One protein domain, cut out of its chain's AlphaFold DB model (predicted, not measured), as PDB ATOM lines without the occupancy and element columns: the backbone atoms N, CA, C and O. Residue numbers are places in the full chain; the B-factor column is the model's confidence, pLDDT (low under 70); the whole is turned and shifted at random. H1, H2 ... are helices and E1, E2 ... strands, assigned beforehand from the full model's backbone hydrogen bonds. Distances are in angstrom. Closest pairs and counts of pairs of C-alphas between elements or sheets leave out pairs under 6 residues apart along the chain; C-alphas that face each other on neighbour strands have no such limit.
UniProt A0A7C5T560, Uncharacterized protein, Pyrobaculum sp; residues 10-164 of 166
ATOM      1  N   PHE A  10      43.444-134.129 -55.739       94.81
ATOM      2  CA  PHE A  10      42.871-135.421 -56.109       94.81
ATOM      3  C   PHE A  10      42.399-136.183 -54.870       94.81
ATOM      4  O   PHE A  10      43.200-136.569 -54.020       94.81
ATOM      5  N   LEU A  11      41.089-136.410 -54.782       94.94
ATOM      6  CA  LEU A  11      40.454-137.220 -53.744       94.94
ATOM      7  C   LEU A  11      39.936-138.536 -54.346       94.94
ATOM      8  O   LEU A  11      39.744-138.616 -55.561       94.94
ATOM      9  N   PRO A  12      39.629-139.562 -53.528       96.81
ATOM     10  CA  PRO A  12      38.992-140.789 -54.019       96.81
ATOM     11  C   PRO A  12      37.670-140.544 -54.766       96.81
ATOM     12  O   PRO A  12      37.284-141.338 -55.615       96.81
ATOM     13  N   SER A  13      36.988-139.433 -54.470       96.00
ATOM     14  CA  SER A  13      35.766-138.985 -55.146       96.00
ATOM     15  C   SER A  13      36.006-138.265 -56.483       96.00
ATOM     16  O   SER A  13      35.037-137.880 -57.132       96.00
ATOM     17  N   GLY A  14      37.264-138.051 -56.886       96.38
ATOM     18  CA  GLY A  14      37.657-137.293 -58.079       96.38
ATOM     19  C   GLY A  14      38.441-136.006 -57.768       96.38
ATOM     20  O   GLY A  14      38.722-135.712 -56.601       96.38
ATOM     21  N   PRO A  15      38.831-135.235 -58.804       96.44
ATOM     22  CA  PRO A  15      39.534-133.964 -58.636       96.44
ATOM     23  C   PRO A  15      38.612-132.887 -58.049       96.44
ATOM     24  O   PRO A  15      37.478-132.707 -58.493       96.44
ATOM     25  N   MET A  16      39.124-132.139 -57.076       96.81
ATOM     26  CA  MET A  16      38.445-131.034 -56.407       96.81
ATOM     27  C   MET A  16      39.243-129.739 -56.623       96.81
ATOM     28  O   MET A  16      40.397-129.673 -56.195       96.81
ATOM     29  N   PRO A  17      38.669-128.704 -57.264       96.00
ATOM     30  CA  PRO A  17      39.287-127.381 -57.330       96.00
ATOM     31  C   PRO A  17      39.457-126.782 -55.929       96.00
ATOM     32  O   PRO A  17      38.554-126.896 -55.098       96.00
ATOM     33  N   THR A  18      40.592-126.140 -55.651       95.00
ATOM     34  CA  THR A  18      40.882-125.532 -54.342       95.00
ATOM     35  C   THR A  18      41.648-124.214 -54.465       95.00
ATOM     36  O   THR A  18      42.214-123.907 -55.510       95.00
ATOM     37  N   CYS A  19      41.717-123.469 -53.358       94.06
ATOM     38  CA  CYS A  19      42.575-122.287 -53.204       94.06
ATOM     39  C   CYS A  19      43.726-122.525 -52.209       94.06
ATOM     40  O   CYS A  19      44.228-121.581 -51.601       94.06
ATOM     41  N   HIS A  20      44.139-123.778 -51.982       94.44
ATOM     42  CA  HIS A  20      45.124-124.098 -50.939       94.44
ATOM     43  C   HIS A  20      46.533-123.542 -51.213       94.44
ATOM     44  O   HIS A  20      47.353-123.455 -50.297       94.44
ATOM     45  N   PHE A  21      46.815-123.131 -52.452       93.44
ATOM     46  CA  PHE A  21      48.046-122.430 -52.824       93.44
ATOM     47  C   PHE A  21      48.120-120.997 -52.265       93.44
ATOM     48  O   PHE A  21      49.190-120.387 -52.281       93.44
ATOM     49  N   HIS A  22      47.017-120.432 -51.760       96.12
ATOM     50  CA  HIS A  22      46.988-119.047 -51.298       96.12
ATOM     51  C   HIS A  22      47.800-118.852 -50.003       96.12
ATOM     52  O   HIS A  22      47.393-119.236 -48.907       96.12
ATOM     53  N   GLY A  23      48.968-118.219 -50.131       96.12
ATOM     54  CA  GLY A  23      49.979-118.102 -49.073       96.12
ATOM     55  C   GLY A  23      49.725-117.072 -47.965       96.12
ATOM     56  O   GLY A  23      50.671-116.732 -47.255       96.12
ATOM     57  N   GLN A  24      48.503-116.560 -47.785       97.38
ATOM     58  CA  GLN A  24      48.222-115.461 -46.843       97.38
ATOM     59  C   GLN A  24      48.637-115.764 -45.405       97.38
ATOM     60  O   GLN A  24      49.187-114.903 -44.723       97.38
ATOM     61  N   TYR A  25      48.435-117.000 -44.955       95.81
ATOM     62  CA  TYR A  25      48.835-117.433 -43.618       95.81
ATOM     63  C   TYR A  25      50.355-117.332 -43.407       95.81
ATOM     64  O   TYR A  25      50.800-116.922 -42.338       95.81
ATOM     65  N   VAL A  26      51.155-117.642 -44.436       96.81
ATOM     66  CA  VAL A  26      52.616-117.476 -44.399       96.81
ATOM     67  C   VAL A  26      52.980-115.996 -44.377       96.81
ATOM     68  O   VAL A  26      53.819-115.598 -43.574       96.81
ATOM     69  N   ALA A  27      52.333-115.178 -45.215       97.94
ATOM     70  CA  ALA A  27      52.590-113.740 -45.281       97.94
ATOM     71  C   ALA A  27      52.333-113.054 -43.930       97.94
ATOM     72  O   ALA A  27      53.200-112.356 -43.412       97.94
ATOM     73  N   MET A  28      51.180-113.324 -43.309       98.25
ATOM     74  CA  MET A  28      50.820-112.752 -42.009       98.25
ATOM     75  C   MET A  28      51.770-113.209 -40.897       98.25
ATOM     76  O   MET A  28      52.208-112.392 -40.088       98.25
ATOM     77  N   ALA A  29      52.132-114.497 -40.865       98.19
ATOM     78  CA  ALA A  29      53.116-114.996 -39.907       98.19
ATOM     79  C   ALA A  29      54.483-114.313 -40.097       98.19
ATOM     80  O   ALA A  29      55.133-113.935 -39.120       98.19
ATOM     81  N   ALA A  30      54.897-114.104 -41.348       98.44
ATOM     82  CA  ALA A  30      56.146-113.431 -41.666       98.44
ATOM     83  C   ALA A  30      56.144-111.940 -41.278       98.44
ATOM     84  O   ALA A  30      57.177-111.391 -40.890       98.44
ATOM     85  N   ASP A  31      54.996-111.273 -41.342       98.62
ATOM     86  CA  ASP A  31      54.855-109.883 -40.908       98.62
ATOM     87  C   ASP A  31      54.870-109.742 -39.385       98.62
ATOM     88  O   ASP A  31      55.546-108.860 -38.855       98.62
ATOM     89  N   VAL A  32      54.233-110.664 -38.657       98.62
ATOM     90  CA  VAL A  32      54.341-110.713 -37.188       98.62
ATOM     91  C   VAL A  32      55.796-110.921 -36.755       98.62
ATOM     92  O   VAL A  32      56.276-110.235 -35.851       98.62
ATOM     93  N   LEU A  33      56.533-111.810 -37.428       98.56
ATOM     94  CA  LEU A  33      57.961-112.007 -37.164       98.56
ATOM     95  C   LEU A  33      58.795-110.754 -37.459       98.56
ATOM     96  O   LEU A  33      59.738-110.470 -36.728       98.56
ATOM     97  N   ALA A  34      58.436-109.968 -38.475       98.75
ATOM     98  CA  ALA A  34      59.110-108.705 -38.780       98.75
ATOM     99  C   ALA A  34      59.005-107.713 -37.621       98.75
ATOM    100  O   ALA A  34      59.995-107.115 -37.198       98.75
ATOM    101  N   ILE A  35      57.794-107.578 -37.082       98.69
ATOM    102  CA  ILE A  35      57.506-106.724 -35.930       98.69
ATOM    103  C   ILE A  35      58.285-107.218 -34.703       98.69
ATOM    104  O   ILE A  35      58.887-106.415 -33.983       98.69
ATOM    105  N   ALA A  36      58.335-108.537 -34.491       98.69
ATOM    106  CA  ALA A  36      59.112-109.136 -33.409       98.69
ATOM    107  C   ALA A  36      60.616-108.843 -33.557       98.69
ATOM    108  O   ALA A  36      61.255-108.418 -32.593       98.69
ATOM    109  N   PHE A  37      61.176-108.980 -34.761       98.62
ATOM    110  CA  PHE A  37      62.576-108.658 -35.049       98.62
ATOM    111  C   PHE A  37      62.899-107.185 -34.818       98.62
ATOM    112  O   PHE A  37      63.914-106.885 -34.197       98.62
ATOM    113  N   ALA A  38      62.034-106.263 -35.244       98.75
ATOM    114  CA  ALA A  38      62.219-104.839 -34.973       98.75
ATOM    115  C   ALA A  38      62.183-104.521 -33.472       98.75
ATOM    116  O   ALA A  38      63.002-103.745 -32.978       98.75
ATOM    117  N   THR A  39      61.273-105.157 -32.731       98.62
ATOM    118  CA  THR A  39      61.190-105.024 -31.268       98.62
ATOM    119  C   THR A  39      62.457-105.533 -30.588       98.62
ATOM    120  O   THR A  39      63.022-104.848 -29.735       98.62
ATOM    121  N   TRP A  40      62.939-106.709 -30.992       98.62
ATOM    122  CA  TRP A  40      64.153-107.296 -30.435       98.62
ATOM    123  C   TRP A  40      65.395-106.468 -30.775       98.62
ATOM    124  O   TRP A  40      66.213-106.204 -29.897       98.62
ATOM    125  N   ALA A  41      65.499-105.973 -32.007       98.75
ATOM    126  CA  ALA A  41      66.599-105.119 -32.435       98.75
ATOM    127  C   ALA A  41      66.687-103.828 -31.599       98.75
ATOM    128  O   ALA A  41      67.773-103.455 -31.159       98.75
ATOM    129  N   ASN A  42      65.547-103.188 -31.301       98.50
ATOM    130  CA  ASN A  42      65.507-102.036 -30.391       98.50
ATOM    131  C   ASN A  42      66.057-102.390 -29.004       98.50
ATOM    132  O   ASN A  42      66.838-101.625 -28.442       98.50
ATOM    133  N   LEU A  43      65.662-103.537 -28.447       98.62
ATOM    134  CA  LEU A  43      66.145-103.977 -27.139       98.62
ATOM    135  C   LEU A  43      67.666-104.173 -27.141       98.62
ATOM    136  O   LEU A  43      68.342-103.626 -26.274       98.62
ATOM    137  N   VAL A  44      68.196-104.909 -28.120       98.50
ATOM    138  CA  VAL A  44      69.631-105.221 -28.215       98.50
ATOM    139  C   VAL A  44      70.467-103.952 -28.359       98.50
ATOM    140  O   VAL A  44      71.497-103.800 -27.702       98.50
ATOM    141  N   GLU A  45      70.027-103.001 -29.178       98.44
ATOM    142  CA  GLU A  45      70.752-101.740 -29.330       98.44
ATOM    143  C   GLU A  45      70.683-100.891 -28.058       98.44
ATOM    144  O   GLU A  45      71.710-100.364 -27.636       98.44
ATOM    145  N   ARG A  46      69.532-100.827 -27.374       98.38
ATOM    146  CA  ARG A  46      69.443-100.149 -26.073       98.38
ATOM    147  C   ARG A  46      70.339-100.809 -25.026       98.38
ATOM    148  O   ARG A  46      70.982-100.090 -24.272       98.38
ATOM    149  N   GLN A  47      70.428-102.137 -24.988       97.50
ATOM    150  CA  GLN A  47      71.351-102.850 -24.097       97.50
ATOM    151  C   GLN A  47      72.811-102.522 -24.426       97.50
ATOM    152  O   GLN A  47      73.575-102.189 -23.526       97.50
ATOM    153  N   THR A  48      73.174-102.529 -25.710       97.38
ATOM    154  CA  THR A  48      74.511-102.132 -26.183       97.38
ATOM    155  C   THR A  48      74.848-100.706 -25.750       97.38
ATOM    156  O   THR A  48      75.909-100.468 -25.188       97.38
ATOM    157  N   ALA A  49      73.916 -99.767 -25.920       97.31
ATOM    158  CA  ALA A  49      74.087 -98.381 -25.497       97.31
ATOM    159  C   ALA A  49      74.319 -98.240 -23.982       97.31
ATOM    160  O   ALA A  49      75.105 -97.397 -23.563       97.31
ATOM    161  N   GLN A  50      73.647 -99.049 -23.155       96.88
ATOM    162  CA  GLN A  50      73.840 -99.012 -21.700       96.88
ATOM    163  C   GLN A  50      75.226 -99.519 -21.283       96.88
ATOM    164  O   GLN A  50      75.788 -98.990 -20.332       96.88
ATOM    165  N   LEU A  51      75.797-100.495 -21.996       95.38
ATOM    166  CA  LEU A  51      77.142-101.012 -21.705       95.38
ATOM    167  C   LEU A  51      78.251 -99.977 -21.945       95.38
ATOM    168  O   LEU A  51      79.307-100.050 -21.327       95.38
ATOM    169  N   LEU A  52      77.999 -98.981 -22.794       94.50
ATOM    170  CA  LEU A  52      78.954 -97.911 -23.087       94.50
ATOM    171  C   LEU A  52      78.941 -96.777 -22.057       94.50
ATOM    172  O   LEU A  52      79.677 -95.807 -22.213       94.50
ATOM    173  N   ARG A  53      78.098 -96.862 -21.025       94.19
ATOM    174  CA  ARG A  53      77.929 -95.798 -20.037       94.19
ATOM    175  C   ARG A  53      78.637 -96.137 -18.740       94.19
ATOM    176  O   ARG A  53      78.327 -97.154 -18.110       94.19
ATOM    177  N   SER A  54      79.511 -95.239 -18.298       91.50
ATOM    178  CA  SER A  54      80.238 -95.367 -17.035       91.50
ATOM    179  C   SER A  54      79.319 -95.528 -15.827       91.50
ATOM    180  O   SER A  54      79.630 -96.294 -14.917       91.50
ATOM    181  N   GLU A  55      78.138 -94.901 -15.833       92.88
ATOM    182  CA  GLU A  55      77.186 -95.009 -14.721       92.88
ATOM    183  C   GLU A  55      76.592 -96.414 -14.557       92.88
ATOM    184  O   GLU A  55      76.086 -96.749 -13.487       92.88
ATOM    185  N   ILE A  56      76.618 -97.224 -15.618       91.25
ATOM    186  CA  ILE A  56      76.089 -98.589 -15.622       91.25
ATOM    187  C   ILE A  56      77.201 -99.597 -15.350       91.25
ATOM    188  O   ILE A  56      77.003-100.536 -14.582       91.25
ATOM    189  N   THR A  57      78.357 -99.426 -15.992       88.75
ATOM    190  CA  THR A  57      79.435-100.426 -15.962       88.75
ATOM    191  C   THR A  57      80.529-100.131 -14.941       88.75
ATOM    192  O   THR A  57      81.313-101.023 -14.629       88.75
ATOM    193  N   GLY A  58      80.616 -98.901 -14.425       88.31
ATOM    194  CA  GLY A  58      81.722 -98.447 -13.577       88.31
ATOM    195  C   GLY A  58      83.055 -98.286 -14.321       88.31
ATOM    196  O   GLY A  58      84.085 -98.068 -13.685       88.31
ATOM    197  N   LYS A  59      83.051 -98.407 -15.654       86.56
ATOM    198  CA  LYS A  59      84.219 -98.255 -16.536       86.56
ATOM    199  C   LYS A  59      84.261 -96.860 -17.168       86.56
ATOM    200  O   LYS A  59      83.260 -96.154 -17.099       86.56
ATOM    201  N   PRO A  60      85.377 -96.444 -17.800       90.38
ATOM    202  CA  PRO A  60      85.381 -95.240 -18.626       90.38
ATOM    203  C   PRO A  60      84.265 -95.272 -19.679       90.38
ATOM    204  O   PRO A  60      83.938 -96.340 -20.208       90.38
ATOM    205  N   ASP A  61      83.692 -94.107 -19.989       91.81
ATOM    206  CA  ASP A  61      82.670 -93.996 -21.032       91.81
ATOM    207  C   ASP A  61      83.180 -94.551 -22.365       91.81
ATOM    208  O   ASP A  61      84.359 -94.442 -22.712       91.81
ATOM    209  N   PHE A  62      82.262 -95.178 -23.097       93.25
ATOM    210  CA  PHE A  62      82.522 -95.879 -24.351       93.25
ATOM    211  C   PHE A  62      83.588 -96.972 -24.245       93.25
ATOM    212  O   PHE A  62      84.137 -97.373 -25.265       93.25
ATOM    213  N   LEU A  63      83.901 -97.440 -23.031       89.75
ATOM    214  CA  LEU A  63      84.961 -98.416 -22.780       89.75
ATOM    215  C   LEU A  63      86.329 -97.942 -23.308       89.75
ATOM    216  O   LEU A  63      87.193 -98.745 -23.655       89.75
ATOM    217  N   ALA A  64      86.534 -96.622 -23.377       89.12
ATOM    218  CA  ALA A  64      87.758 -96.038 -23.903       89.12
ATOM    219  C   ALA A  64      88.965 -96.379 -23.012       89.12
ATOM    220  O   ALA A  64      88.959 -96.118 -21.809       89.12
ATOM    221  N   ALA A  65      90.022 -96.924 -23.623       83.25
ATOM    222  CA  ALA A  65      91.268 -97.249 -22.925       83.25
ATOM    223  C   ALA A  65      92.041 -95.997 -22.476       83.25
ATOM    224  O   ALA A  65      92.652 -96.000 -21.414       83.25
ATOM    225  N   GLU A  66      91.988 -94.927 -23.276       84.38
ATOM    226  CA  GLU A  66      92.744 -93.692 -23.057       84.38
ATOM    227  C   GLU A  66      91.840 -92.454 -23.181       84.38
ATOM    228  O   GLU A  66      90.932 -92.436 -24.025       84.38
ATOM    229  N   PRO A  67      92.098 -91.382 -22.409       78.81
ATOM    230  CA  PRO A  67      91.367 -90.124 -22.530       78.81
ATOM    231  C   PRO A  67      91.428 -89.553 -23.954       78.81
ATOM    232  O   PRO A  67      92.499 -89.403 -24.538       78.81
ATOM    233  N   GLY A  68      90.268 -89.197 -24.509       80.69
ATOM    234  CA  GLY A  68      90.153 -88.655 -25.868       80.69
ATOM    235  C   GLY A  68      90.057 -89.709 -26.978       80.69
ATOM    236  O   GLY A  68      89.810 -89.339 -28.125       80.69
ATOM    237  N   SER A  69      90.191 -91.003 -26.660       86.38
ATOM    238  CA  SER A  69      89.808 -92.082 -27.575       86.38
ATOM    239  C   SER A  69      88.286 -92.196 -27.672       86.38
ATOM    240  O   SER A  69      87.567 -91.963 -26.702       86.38
ATOM    241  N   VAL A  70      87.793 -92.588 -28.846       86.19
ATOM    242  CA  VAL A  70      86.362 -92.844 -29.075       86.19
ATOM    243  C   VAL A  70      85.901 -94.199 -28.532       86.19
ATOM    244  O   VAL A  70      84.696 -94.425 -28.459       86.19
ATOM    245  N   GLY A  71      86.833 -95.089 -28.167       89.50
ATOM    246  CA  GLY A  71      86.523 -96.445 -27.710       89.50
ATOM    247  C   GLY A  71      85.517 -97.148 -28.627       89.50
ATOM    248  O   GLY A  71      85.583 -97.046 -29.854       89.50
ATOM    249  N   ASP A  72      84.522 -97.768 -28.009       93.06
ATOM    250  CA  ASP A  72      83.466 -98.536 -28.663       93.06
ATOM    251  C   ASP A  72      82.282 -97.686 -29.142       93.06
ATOM    252  O   ASP A  72      81.290 -98.210 -29.657       93.06
ATOM    253  N   MET A  73      82.363 -96.355 -29.026       93.56
ATOM    254  CA  MET A  73      81.298 -95.439 -29.451       93.56
ATOM    255  C   MET A  73      80.865 -95.696 -30.902       93.56
ATOM    256  O   MET A  73      79.676 -95.645 -31.225       93.56
ATOM    257  N   ILE A  74      81.820 -96.002 -31.788       93.25
ATOM    258  CA  ILE A  74      81.545 -96.199 -33.215       93.25
ATOM    259  C   ILE A  74      80.674 -97.434 -33.481       93.25
ATOM    260  O   ILE A  74      79.849 -97.419 -34.397       93.25
ATOM    261  N   TYR A  75      80.776 -98.472 -32.647       94.75
ATOM    262  CA  TYR A  75      79.951 -99.668 -32.781       94.75
ATOM    263  C   TYR A  75      78.475 -99.365 -32.529       94.75
ATOM    264  O   TYR A  75      77.603 -99.887 -33.230       94.75
ATOM    265  N   GLN A  76      78.177 -98.456 -31.597       95.19
ATOM    266  CA  GLN A  76      76.805 -98.024 -31.355       95.19
ATOM    267  C   GLN A  76      76.203 -97.317 -32.575       95.19
ATOM    268  O   GLN A  76      75.017 -97.485 -32.853       95.19
ATOM    269  N   TYR A  77      76.993 -96.557 -33.336       96.06
ATOM    270  CA  TYR A  77      76.488 -95.864 -34.528       96.06
ATOM    271  C   TYR A  77      76.056 -96.874 -35.593       96.06
ATOM    272  O   TYR A  77      74.971 -96.753 -36.172       96.06
ATOM    273  N   SER A  78      76.869 -97.910 -35.803       97.44
ATOM    274  CA  SER A  78      76.528 -99.033 -36.676       97.44
ATOM    275  C   SER A  78      75.286 -99.772 -36.178       97.44
ATOM    276  O   SER A  78      74.370-100.010 -36.966       97.44
ATOM    277  N   ALA A  79      75.200-100.066 -34.875       98.25
ATOM    278  CA  ALA A  79      74.031-100.704 -34.273       98.25
ATOM    279  C   ALA A  79      72.750 -99.879 -34.493       98.25
ATOM    280  O   ALA A  79      71.748-100.410 -34.972       98.25
ATOM    281  N   ALA A  80      72.794 -98.570 -34.234       98.25
ATOM    282  CA  ALA A  80      71.665 -97.666 -34.431       98.25
ATOM    283  C   ALA A  80      71.208 -97.618 -35.900       98.25
ATOM    284  O   ALA A  80      70.007 -97.662 -36.179       98.25
ATOM    285  N   SER A  81      72.154 -97.583 -36.846       98.44
ATOM    286  CA  SER A  81      71.857 -97.631 -38.284       98.44
ATOM    287  C   SER A  81      71.183 -98.947 -38.691       98.44
ATOM    288  O   SER A  81      70.159 -98.946 -39.381       98.44
ATOM    289  N   ILE A  82      71.699-100.079 -38.200       98.62
ATOM    290  CA  ILE A  82      71.125-101.406 -38.445       98.62
ATOM    291  C   ILE A  82      69.690-101.482 -37.909       98.62
ATOM    292  O   ILE A  82      68.785-101.893 -38.639       98.62
ATOM    293  N   VAL A  83      69.453-101.038 -36.671       98.75
ATOM    294  CA  VAL A  83      68.108-101.011 -36.077       98.75
ATOM    295  C   VAL A  83      67.160-100.132 -36.885       98.75
ATOM    296  O   VAL A  83      66.023-100.536 -37.137       98.75
ATOM    297  N   ALA A  84      67.604 -98.958 -37.340       98.56
ATOM    298  CA  ALA A  84      66.790 -98.090 -38.186       98.56
ATOM    299  C   ALA A  84      66.355 -98.801 -39.480       98.56
ATOM    300  O   ALA A  84      65.182 -98.732 -39.856       98.56
ATOM    301  N   LYS A  85      67.262 -99.556 -40.114       98.50
ATOM    302  CA  LYS A  85      66.947-100.355 -41.305       98.50
ATOM    303  C   LYS A  85      65.972-101.498 -41.002       98.50
ATOM    304  O   LYS A  85      65.000-101.660 -41.734       98.50
ATOM    305  N   ILE A  86      66.174-102.246 -39.913       98.69
ATOM    306  CA  ILE A  86      65.250-103.314 -39.480       98.69
ATOM    307  C   ILE A  86      63.845-102.741 -39.247       98.69
ATOM    308  O   ILE A  86      62.860-103.323 -39.694       98.69
ATOM    309  N   ARG A  87      63.738-101.578 -38.595       98.25
ATOM    310  CA  ARG A  87      62.451-100.908 -38.359       98.25
ATOM    311  C   ARG A  87      61.761-100.504 -39.657       98.25
ATOM    312  O   ARG A  87      60.557-100.702 -39.775       98.25
ATOM    313  N   ALA A  88      62.502 -99.969 -40.628       98.06
ATOM    314  CA  ALA A  88      61.947 -99.621 -41.935       98.06
ATOM    315  C   ALA A  88      61.405-100.858 -42.682       98.06
ATOM    316  O   ALA A  88      60.365-100.785 -43.334       98.06
ATOM    317  N   LEU A  89      62.071-102.006 -42.526       98.25
ATOM    318  CA  LEU A  89      61.653-103.293 -43.087       98.25
ATOM    319  C   LEU A  89      60.506-103.965 -42.312       98.25
ATOM    320  O   LEU A  89      60.027-105.009 -42.733       98.25
ATOM    321  N   ALA A  90      60.030-103.416 -41.196       98.12
ATOM    322  CA  ALA A  90      58.969-104.052 -40.410       98.12
ATOM    323  C   ALA A  90      57.552-103.828 -40.974       98.12
ATOM    324  O   ALA A  90      56.581-104.328 -40.404       98.12
ATOM    325  N   SER A  91      57.415-103.077 -42.072       97.12
ATOM    326  CA  SER A  91      56.124-102.822 -42.719       97.12
ATOM    327  C   SER A  91      55.514-104.116 -43.291       97.12
ATOM    328  O   SER A  91      56.214-104.870 -43.980       97.12
ATOM    329  N   PRO A  92      54.218-104.382 -43.043       97.19
ATOM    330  CA  PRO A  92      53.592-105.648 -43.406       97.19
ATOM    331  C   PRO A  92      53.450-105.803 -44.921       97.19
ATOM    332  O   PRO A  92      52.936-104.922 -45.603       97.19
ATOM    333  N   HIS A  93      53.882-106.943 -45.451       97.25
ATOM    334  CA  HIS A  93      53.792-107.275 -46.872       97.25
ATOM    335  C   HIS A  93      52.456-107.921 -47.247       97.25
ATOM    336  O   HIS A  93      52.001-107.770 -48.381       97.25
ATOM    337  N   SER A  94      51.777-108.560 -46.292       97.69
ATOM    338  CA  SER A  94      50.532-109.306 -46.497       97.69
ATOM    339  C   SER A  94      49.329-108.448 -46.900       97.69
ATOM    340  O   SER A  94      48.247-108.985 -47.133       97.69
ATOM    341  N   ILE A  95      49.480-107.122 -46.908       96.81
ATOM    342  CA  ILE A  95      48.434-106.154 -47.268       96.81
ATOM    343  C   ILE A  95      48.685-105.481 -48.624       96.81
ATOM    344  O   ILE A  95      47.849-104.713 -49.094       96.81
ATOM    345  N   HIS A  96      49.819-105.757 -49.268       95.12
ATOM    346  CA  HIS A  96      50.213-105.130 -50.530       95.12
ATOM    347  C   HIS A  96      49.741-105.940 -51.743       95.12
ATOM    348  O   HIS A  96      50.519-106.241 -52.645       95.12
ATOM    349  N   ASN A  97      48.458-106.304 -51.752       94.25
ATOM    350  CA  ASN A  97      47.837-106.993 -52.878       94.25
ATOM    351  C   ASN A  97      47.937-106.162 -54.170       94.25
ATOM    352  O   ASN A  97      47.660-104.962 -54.169       94.25
ATOM    353  N   ILE A  98      48.262-106.828 -55.278       94.62
ATOM    354  CA  ILE A  98      48.192-106.279 -56.630       94.62
ATOM    355  C   ILE A  98      47.552-107.359 -57.517       94.62
ATOM    356  O   ILE A  98      48.116-108.457 -57.592       94.62
ATOM    357  N   PRO A  99      46.408-107.075 -58.171       94.31
ATOM    358  CA  PRO A  99      45.761-108.011 -59.084       94.31
ATOM    359  C   PRO A  99      46.660-108.393 -60.262       94.31
ATOM    360  O   PRO A  99      47.299-107.538 -60.880       94.31
ATOM    361  N   THR A 100      46.658-109.673 -60.609       94.69
ATOM    362  CA  THR A 100      47.405-110.252 -61.729       94.69
ATOM    363  C   THR A 100      46.483-111.079 -62.626       94.69
ATOM    364  O   THR A 100      45.276-111.193 -62.392       94.69
ATOM    365  N   SER A 101      47.038-111.601 -63.724       93.06
ATOM    366  CA  SER A 101      46.362-112.573 -64.596       93.06
ATOM    367  C   SER A 101      44.984-112.113 -65.103       93.06
ATOM    368  O   SER A 101      44.029-112.881 -65.131       93.06
ATOM    369  N   GLY A 102      44.851-110.832 -65.472       93.62
ATOM    370  CA  GLY A 102      43.599-110.291 -66.017       93.62
ATOM    371  C   GLY A 102      42.413-110.354 -65.046       93.62
ATOM    372  O   GLY A 102      41.296-110.597 -65.490       93.62
ATOM    373  N   LEU A 103      42.662-110.132 -63.747       92.25
ATOM    374  CA  LEU A 103      41.701-110.231 -62.633       92.25
ATOM    375  C   LEU A 103      41.295-111.661 -62.249       92.25
ATOM    376  O   LEU A 103      40.433-111.832 -61.394       92.25
ATOM    377  N   GLN A 104      41.923-112.688 -62.826       92.31
ATOM    378  CA  GLN A 104      41.751-114.058 -62.339       92.31
ATOM    379  C   GLN A 104      42.444-114.275 -60.983       92.31
ATOM    380  O   GLN A 104      41.959-115.039 -60.154       92.31
ATOM    381  N   GLU A 105      43.569-113.597 -60.760       93.69
ATOM    382  CA  GLU A 105      44.316-113.586 -59.501       93.69
ATOM    383  C   GLU A 105      44.211-112.186 -58.889       93.69
ATOM    384  O   GLU A 105      45.141-111.381 -58.925       93.69
ATOM    385  N   ASP A 106      43.025-111.843 -58.404       94.81
ATOM    386  CA  ASP A 106      42.704-110.503 -57.915       94.81
ATOM    387  C   ASP A 106      43.151-110.248 -56.467       94.81
ATOM    388  O   ASP A 106      43.339-109.088 -56.087       94.81
ATOM    389  N   VAL A 107      43.373-111.308 -55.677       94.69
ATOM    390  CA  VAL A 107      43.883-111.246 -54.300       94.69
ATOM    391  C   VAL A 107      45.115-112.134 -54.111       94.69
ATOM    392  O   VAL A 107      45.043-113.362 -54.066       94.69
ATOM    393  N   ASN A 108      46.253-111.481 -53.897       94.81
ATOM    394  CA  ASN A 108      47.573-112.059 -53.715       94.81
ATOM    395  C   ASN A 108      48.142-111.733 -52.333       94.81
ATOM    396  O   ASN A 108      47.976-110.637 -51.803       94.81
ATOM    397  N   SER A 109      48.874-112.696 -51.773       95.94
ATOM    398  CA  SER A 109      49.386-112.611 -50.399       95.94
ATOM    399  C   SER A 109      50.749-111.949 -50.247       95.94
ATOM    400  O   SER A 109      51.141-111.607 -49.135       95.94
ATOM    401  N   MET A 110      51.516-111.836 -51.336       97.25
ATOM    402  CA  MET A 110      52.921-111.404 -51.305       97.25
ATOM    403  C   MET A 110      53.797-112.210 -50.319       97.25
ATOM    404  O   MET A 110      54.809-111.716 -49.821       97.25
ATOM    405  N   SER A 111      53.431-113.470 -50.047       96.75
ATOM    406  CA  SER A 111      54.059-114.311 -49.019       96.75
ATOM    407  C   SER A 111      55.551-114.557 -49.236       96.75
ATOM    408  O   SER A 111      56.319-114.539 -48.274       96.75
ATOM    409  N   LEU A 112      55.986-114.729 -50.488       96.38
ATOM    410  CA  LEU A 112      57.403-114.884 -50.812       96.38
ATOM    411  C   LEU A 112      58.193-113.610 -50.489       96.38
ATOM    412  O   LEU A 112      59.243-113.697 -49.861       96.38
ATOM    413  N   ASN A 113      57.670-112.434 -50.843       97.44
ATOM    414  CA  ASN A 113      58.322-111.160 -50.530       97.44
ATOM    415  C   ASN A 113      58.431-110.957 -49.012       97.44
ATOM    416  O   ASN A 113      59.477-110.538 -48.520       97.44
ATOM    417  N   ALA A 114      57.387-111.324 -48.258       98.00
ATOM    418  CA  ALA A 114      57.414-111.294 -46.798       98.00
ATOM    419  C   ALA A 114      58.517-112.207 -46.217       98.00
ATOM    420  O   ALA A 114      59.216-111.818 -45.281       98.00
ATOM    421  N   ALA A 115      58.711-113.399 -46.790       97.06
ATOM    422  CA  ALA A 115      59.753-114.337 -46.370       97.06
ATOM    423  C   ALA A 115      61.171-113.871 -46.750       97.06
ATOM    424  O   ALA A 115      62.076-113.936 -45.917       97.06
ATOM    425  N   VAL A 116      61.369-113.361 -47.970       98.12
ATOM    426  CA  VAL A 116      62.658-112.801 -48.426       98.12
ATOM    427  C   VAL A 116      63.071-111.628 -47.541       98.12
ATOM    428  O   VAL A 116      64.194-111.584 -47.050       98.12
ATOM    429  N   ARG A 117      62.137-110.733 -47.217       98.12
ATOM    430  CA  ARG A 117      62.385-109.634 -46.280       98.12
ATOM    431  C   ARG A 117      62.860-110.113 -44.909       98.12
ATOM    432  O   ARG A 117      63.734-109.490 -44.312       98.12
ATOM    433  N   LEU A 118      62.296-111.202 -44.381       98.19
ATOM    434  CA  LEU A 118      62.763-111.764 -43.111       98.19
ATOM    435  C   LEU A 118      64.191-112.296 -43.195       98.19
ATOM    436  O   LEU A 118      64.921-112.182 -42.213       98.19
ATOM    437  N   HIS A 119      64.590-112.859 -44.335       97.88
ATOM    438  CA  HIS A 119      65.969-113.285 -44.556       97.88
ATOM    439  C   HIS A 119      66.937-112.098 -44.440       97.88
ATOM    440  O   HIS A 119      67.869-112.154 -43.639       97.88
ATOM    441  N   ASP A 120      66.636-110.984 -45.110       98.00
ATOM    442  CA  ASP A 120      67.451-109.764 -45.027       98.00
ATOM    443  C   ASP A 120      67.497-109.194 -43.598       98.00
ATOM    444  O   ASP A 120      68.540-108.747 -43.111       98.00
ATOM    445  N   MET A 121      66.365-109.220 -42.887       98.69
ATOM    446  CA  MET A 121      66.302-108.783 -41.490       98.69
ATOM    447  C   MET A 121      67.113-109.687 -40.556       98.69
ATOM    448  O   MET A 121      67.695-109.182 -39.597       98.69
ATOM    449  N   LEU A 122      67.181-110.995 -40.822       98.38
ATOM    450  CA  LEU A 122      68.010-111.926 -40.051       98.38
ATOM    451  C   LEU A 122      69.499-111.609 -40.202       98.38
ATOM    452  O   LEU A 122      70.219-111.643 -39.207       98.38
ATOM    453  N   ASP A 123      69.964-111.263 -41.400       98.38
ATOM    454  CA  ASP A 123      71.363-110.870 -41.608       98.38
ATOM    455  C   ASP A 123      71.705-109.566 -40.887       98.38
ATOM    456  O   ASP A 123      72.754-109.447 -40.253       98.38
ATOM    457  N   LEU A 124      70.792-108.596 -40.899       98.62
ATOM    458  CA  LEU A 124      70.937-107.373 -40.112       98.62
ATOM    459  C   LEU A 124      70.977-107.666 -38.606       98.62
ATOM    460  O   LEU A 124      71.845-107.152 -37.901       98.62
ATOM    461  N   LEU A 125      70.088-108.531 -38.113       98.44
ATOM    462  CA  LEU A 125      70.080-108.964 -36.716       98.44
ATOM    463  C   LEU A 125      71.385-109.658 -36.316       98.44
ATOM    464  O   LEU A 125      71.894-109.390 -35.232       98.44
ATOM    465  N   ARG A 126      71.961-110.504 -37.178       98.25
ATOM    466  CA  ARG A 126      73.261-111.147 -36.920       98.25
ATOM    467  C   ARG A 126      74.370-110.119 -36.719       98.25
ATOM    468  O   ARG A 126      75.131-110.240 -35.761       98.25
ATOM    469  N   HIS A 127      74.436-109.088 -37.562       97.88
ATOM    470  CA  HIS A 127      75.410-108.005 -37.393       97.88
ATOM    471  C   HIS A 127      75.185-107.230 -36.089       97.88
ATOM    472  O   HIS A 127      76.139-106.974 -35.357       97.88
ATOM    473  N   LEU A 128      73.930-106.910 -35.763       98.62
ATOM    474  CA  LEU A 128      73.588-106.221 -34.520       98.62
ATOM    475  C   LEU A 128      73.991-107.031 -33.279       98.62
ATOM    476  O   LEU A 128      74.574-106.483 -32.349       98.62
ATOM    477  N   LEU A 129      73.709-108.336 -33.274       97.69
ATOM    478  CA  LEU A 129      74.086-109.235 -32.183       97.69
ATOM    479  C   LEU A 129      75.604-109.410 -32.082       97.69
ATOM    480  O   LEU A 129      76.123-109.521 -30.978       97.69
ATOM    481  N   SER A 130      76.313-109.395 -33.212       95.88
ATOM    482  CA  SER A 130      77.779-109.450 -33.229       95.88
ATOM    483  C   SER A 130      78.379-108.200 -32.586       95.88
ATOM    484  O   SER A 130      79.238-108.314 -31.720       95.88
ATOM    485  N   ILE A 131      77.865-107.014 -32.933       96.06
ATOM    486  CA  ILE A 131      78.245-105.752 -32.282       96.06
ATOM    487  C   ILE A 131      77.966-105.816 -30.777       96.06
ATOM    488  O   ILE A 131      78.839-105.501 -29.971       96.06
ATOM    489  N   HIS A 132      76.763-106.246 -30.394       96.38
ATOM    490  CA  HIS A 132      76.395-106.364 -28.988       96.38
ATOM    491  C   HIS A 132      77.335-107.306 -28.224       96.38
ATOM    492  O   HIS A 132      77.714-107.006 -27.093       96.38
ATOM    493  N   LEU A 133      77.731-108.424 -28.842       93.12
ATOM    494  CA  LEU A 133      78.659-109.381 -28.252       93.12
ATOM    495  C   LEU A 133      80.051-108.775 -28.044       93.12
ATOM    496  O   LEU A 133      80.574-108.908 -26.945       93.12
ATOM    497  N   VAL A 134      80.614-108.090 -29.046       90.50
ATOM    498  CA  VAL A 134      81.926-107.419 -28.932       90.50
ATOM    499  C   VAL A 134      81.913-106.417 -27.777       90.50
ATOM    500  O   VAL A 134      82.681-106.565 -26.831       90.50
ATOM    501  N   VAL A 135      80.935-105.507 -27.757       93.12
ATOM    502  CA  VAL A 135      80.802-104.509 -26.680       93.12
ATOM    503  C   VAL A 135      80.603-105.173 -25.311       93.12
ATOM    504  O   VAL A 135      81.109-104.699 -24.297       93.12
ATOM    505  N   SER A 136      79.876-106.292 -25.248       91.56
ATOM    506  CA  SER A 136      79.703-107.051 -24.001       91.56
ATOM    507  C   SER A 136      81.004-107.700 -23.526       91.56
ATOM    508  O   SER A 136      81.264-107.755 -22.322       91.56
ATOM    509  N   LEU A 137      81.835-108.192 -24.445       87.00
ATOM    510  CA  LEU A 137      83.150-108.744 -24.122       87.00
ATOM    511  C   LEU A 137      84.081-107.659 -23.585       87.00
ATOM    512  O   LEU A 137      84.691-107.864 -22.537       87.00
ATOM    513  N   ASP A 138      84.116-106.490 -24.217       86.94
ATOM    514  CA  ASP A 138      84.938-105.364 -23.767       86.94
ATOM    515  C   ASP A 138      84.445-104.808 -22.421       86.94
ATOM    516  O   ASP A 138      85.226-104.587 -21.481       86.94
ATOM    517  N   ALA A 139      83.123-104.723 -22.237       88.38
ATOM    518  CA  ALA A 139      82.517-104.344 -20.964       88.38
ATOM    519  C   ALA A 139      82.881-105.324 -19.837       88.38
ATOM    520  O   ALA A 139      83.120-104.897 -18.709       88.38
ATOM    521  N   THR A 140      83.001-106.620 -20.134       81.75
ATOM    522  CA  THR A 140      83.368-107.664 -19.157       81.75
ATOM    523  C   THR A 140      84.870-107.939 -19.076       81.75
ATOM    524  O   THR A 140      85.306-108.748 -18.253       81.75
ATOM    525  N   ASN A 141      85.696-107.280 -19.895       75.00
ATOM    526  CA  ASN A 141      87.141-107.452 -19.851       75.00
ATOM    527  C   ASN A 141      87.713-106.727 -18.621       75.00
ATOM    528  O   ASN A 141      88.015-105.536 -18.655       75.00
ATOM    529  N   CYS A 142      87.753-107.426 -17.489       61.25
ATOM    530  CA  CYS A 142      88.236-106.936 -16.202       61.25
ATOM    531  C   CYS A 142      89.127-108.015 -15.581       61.25
ATOM    532  O   CYS A 142      88.765-109.191 -15.599       61.25
ATOM    533  N   THR A 143      90.245-107.629 -14.974       56.38
ATOM    534  CA  THR A 143      91.118-108.546 -14.222       56.38
ATOM    535  C   THR A 143      90.525-108.984 -12.877       56.38
ATOM    536  O   THR A 143      90.983-109.974 -12.317       56.38
ATOM    537  N   GLU A 144      89.502-108.285 -12.368       51.69
ATOM    538  CA  GLU A 144      88.937-108.483 -11.018       51.69
ATOM    539  C   GLU A 144      87.414-108.761 -10.994       51.69
ATOM    540  O   GLU A 144      86.792-108.699  -9.935       51.69
ATOM    541  N   CYS A 145      86.776-109.072 -12.132       53.19
ATOM    542  CA  CYS A 145      85.349-109.441 -12.123       53.19
ATOM    543  C   CYS A 145      85.134-110.852 -11.542       53.19
ATOM    544  O   CYS A 145      85.967-111.733 -11.767       53.19
ATOM    545  N   PRO A 146      84.021-111.097 -10.820       50.88
ATOM    546  CA  PRO A 146      83.765-112.392 -10.202       50.88
ATOM    547  C   PRO A 146      83.710-113.516 -11.259       50.88
ATOM    548  O   PRO A 146      83.178-113.305 -12.349       50.88
ATOM    549  N   PRO A 147      84.252-114.706 -10.941       51.16
ATOM    550  CA  PRO A 147      84.661-115.713 -11.925       51.16
ATOM    551  C   PRO A 147      83.530-116.576 -12.507       51.16
ATOM    552  O   PRO A 147      83.807-117.464 -13.308       51.16
ATOM    553  N   GLU A 148      82.269-116.368 -12.130       56.94
ATOM    554  CA  GLU A 148      81.174-117.249 -12.561       56.94
ATOM    555  C   GLU A 148      80.404-116.659 -13.751       56.94
ATOM    556  O   GLU A 148      79.274-116.196 -13.636       56.94
ATOM    557  N   ASP A 149      81.030-116.704 -14.929       61.78
ATOM    558  CA  ASP A 149      80.419-116.376 -16.229       61.78
ATOM    559  C   ASP A 149      79.624-117.553 -16.841       61.78
ATOM    560  O   ASP A 149      79.195-117.498 -18.001       61.78
ATOM    561  N   GLY A 150      79.490-118.659 -16.098       63.88
ATOM    562  CA  GLY A 150      78.873-119.900 -16.567       63.88
ATOM    563  C   GLY A 150      79.562-120.521 -17.792       63.88
ATOM    564  O   GLY A 150      78.946-121.331 -18.483       63.88
ATOM    565  N   GLY A 151      80.805-120.130 -18.102       66.88
ATOM    566  CA  GLY A 151      81.558-120.591 -19.268       66.88
ATOM    567  C   GLY A 151      81.193-119.913 -20.597       66.88
ATOM    568  O   GLY A 151      81.751-120.260 -21.639       66.88
ATOM    569  N   VAL A 152      80.237-118.976 -20.613       69.19
ATOM    570  CA  VAL A 152      79.758-118.356 -21.863       69.19
ATOM    571  C   VAL A 152      80.710-117.261 -22.336       69.19
ATOM    572  O   VAL A 152      81.057-117.223 -23.517       69.19
ATOM    573  N   VAL A 153      81.161-116.395 -21.424       71.19
ATOM    574  CA  VAL A 153      82.076-115.292 -21.756       71.19
ATOM    575  C   VAL A 153      83.441-115.850 -22.149       71.19
ATOM    576  O   VAL A 153      83.982-115.459 -23.178       71.19
ATOM    577  N   SER A 154      83.969-116.821 -21.406       70.69
ATOM    578  CA  SER A 154      85.204-117.542 -21.750       70.69
ATOM    579  C   SER A 154      85.144-118.185 -23.138       70.69
ATOM    580  O   SER A 154      86.050-117.976 -23.943       70.69
ATOM    581  N   LYS A 155      84.056-118.881 -23.484       76.81
ATOM    582  CA  LYS A 155      83.895-119.476 -24.820       76.81
ATOM    583  C   LYS A 155      83.777-118.433 -25.934       76.81
ATOM    584  O   LYS A 155      84.276-118.655 -27.036       76.81
ATOM    585  N   ALA A 156      83.136-117.298 -25.664       75.25
ATOM    586  CA  ALA A 156      83.089-116.179 -26.600       75.25
ATOM    587  C   ALA A 156      84.478-115.540 -26.793       75.25
ATOM    588  O   ALA A 156      84.870-115.311 -27.934       75.25
ATOM    589  N   LYS A 157      85.260-115.364 -25.719       73.94
ATOM    590  CA  LYS A 157      86.662-114.912 -25.787       73.94
ATOM    591  C   LYS A 157      87.543-115.881 -26.579       73.94
ATOM    592  O   LYS A 157      88.356-115.443 -27.381       73.94
ATOM    593  N   GLU A 158      87.368-117.192 -26.407       79.19
ATOM    594  CA  GLU A 158      88.081-118.196 -27.212       79.19
ATOM    595  C   GLU A 158      87.752-118.095 -28.705       79.19
ATOM    596  O   GLU A 158      88.632-118.276 -29.547       79.19
ATOM    597  N   LEU A 159      86.484-117.853 -29.049       79.25
ATOM    598  CA  LEU A 159      86.058-117.693 -30.437       79.25
ATOM    599  C   LEU A 159      86.612-116.406 -31.051       79.25
ATOM    600  O   LEU A 159      87.099-116.458 -32.179       79.25
ATOM    601  N   ASP A 160      86.584-115.299 -30.310       77.94
ATOM    602  CA  ASP A 160      87.167-114.028 -30.743       77.94
ATOM    603  C   ASP A 160      88.686-114.151 -30.950       77.94
ATOM    604  O   ASP A 160      89.186-113.847 -32.030       77.94
ATOM    605  N   ALA A 161      89.412-114.755 -30.002       79.06
ATOM    606  CA  ALA A 161      90.857-114.980 -30.115       79.06
ATOM    607  C   ALA A 161      91.258-115.846 -31.328       79.06
ATOM    608  O   ALA A 161      92.360-115.706 -31.858       79.06
ATOM    609  N   ARG A 162      90.379-116.745 -31.795       79.00
ATOM    610  CA  ARG A 162      90.603-117.520 -33.031       79.00
ATOM    611  C   ARG A 162      90.418-116.685 -34.296       79.00
ATOM    612  O   ARG A 162      91.015-117.018 -35.316       79.00
ATOM    613  N   GLN A 163      89.551-115.677 -34.258       73.94
ATOM    614  CA  GLN A 163      89.221-114.839 -35.411       73.94
ATOM    615  C   GLN A 163      90.132-113.608 -35.509       73.94
ATOM    616  O   GLN A 163      90.450-113.193 -36.621       73.94
ATOM    617  N   ASN A 164      90.604-113.096 -34.370       69.50
ATOM    618  CA  ASN A 164      91.470-111.926 -34.242       69.50
ATOM    619  C   ASN A 164      92.755-112.278 -33.460       69.50
ATOM    620  O   ASN A 164      92.878-111.915 -32.287       69.50
TER     621      ASN A 164
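This is residues 10 to 164 of the 166 residues of an uncharacterized protein of Pyrobaculum sp (UniProt A0A7C5T560). Two long helices, H1 and H4, lie side by side and run the same way, and the shorter H3 packs along part of both in the opposite way, making a slender three-helix bundle whose centres form a triangle. Residues 10 to 21, with the short strand E1, stick out beyond the beginning of H1 as a thin arm, while H5 is set crosswise near the far end of H4. The printed part has 155 residues, with one named strand and five named helices in the order E1, H1, H2, H3, H4, H5, and its class is mostly helix. The whole is an extended rod, with a radius of gyration of the C-alphas of 23.0 A and spans of 75 by 34 by 26 A.

E1 covers residues 14 to 16, with C-alpha 14 at (37.657, -137.293, -58.079). H1, residues 24 to 51, is 41.0 A long, and the four-residue H2 follows at residues 54 to 57. H3, residues 73 to 88, is 23.4 A long. H4, residues 111 to 140, is the longest helix by residues and measures 42.4 A from C-alpha 111 at (54.059, -114.311, -49.019). H5, residues 152 to 163, is 16.9 A long and ends with C-alpha 163 at (89.221, -114.839, -35.411).

H4 is the hub, touching H1, H3 and H5. H4 and H1 touch at a shallow tilt of 16 degrees, the same way; their closest C-alphas, of Ser 111 and Ala 27, are 4.1 A apart. H3 and H4 form a helical hairpin at a shallow tilt of 19 degrees; H4 touches H3 with residues 121 to 135 alone, and the closest C-alphas, of Ala 79 and Leu 128, are 5.5 A apart. H1 touches H3 with residues 37 to 49 alone, opposite ways at a shallow tilt of 19 degrees; the closest C-alphas, of Ala 38 and Arg 87, are 5.2 A apart. These three helices are an up and down bundle, each running against the one before it. H5 and H4 only just touch, with 3 pairs of C-alphas within 8 A, and are about perpendicular at 80 degrees; the closest C-alphas, of Leu 137 and Val 153, are 7.0 A apart. H2 and H1 are close but not clearly touching, with the C-alphas of Leu 51 and Thr 57 the closest at 6.2 A. E1 is apart from H1 and pairs with no named strand; residues 10 to 11 pair antiparallel with its residues 14 to 15. Every O i to N i+4 pair is within hydrogen-bond range in H1, H4 and H5, against 11 of 12 in H3, and H2 is too short for such a pair.

The farthest C-alphas, of Ser 13 and Pro 67, are 80.9 A apart, and the printed part has no cut. The links H2 to H3, H3 to H4 and H4 to H5 are long. Residues 10 to 21 and 143 to 148 stand free. Mean pLDDT of the printed part is 90.9; residues 142 to 152 and 164 are under 70.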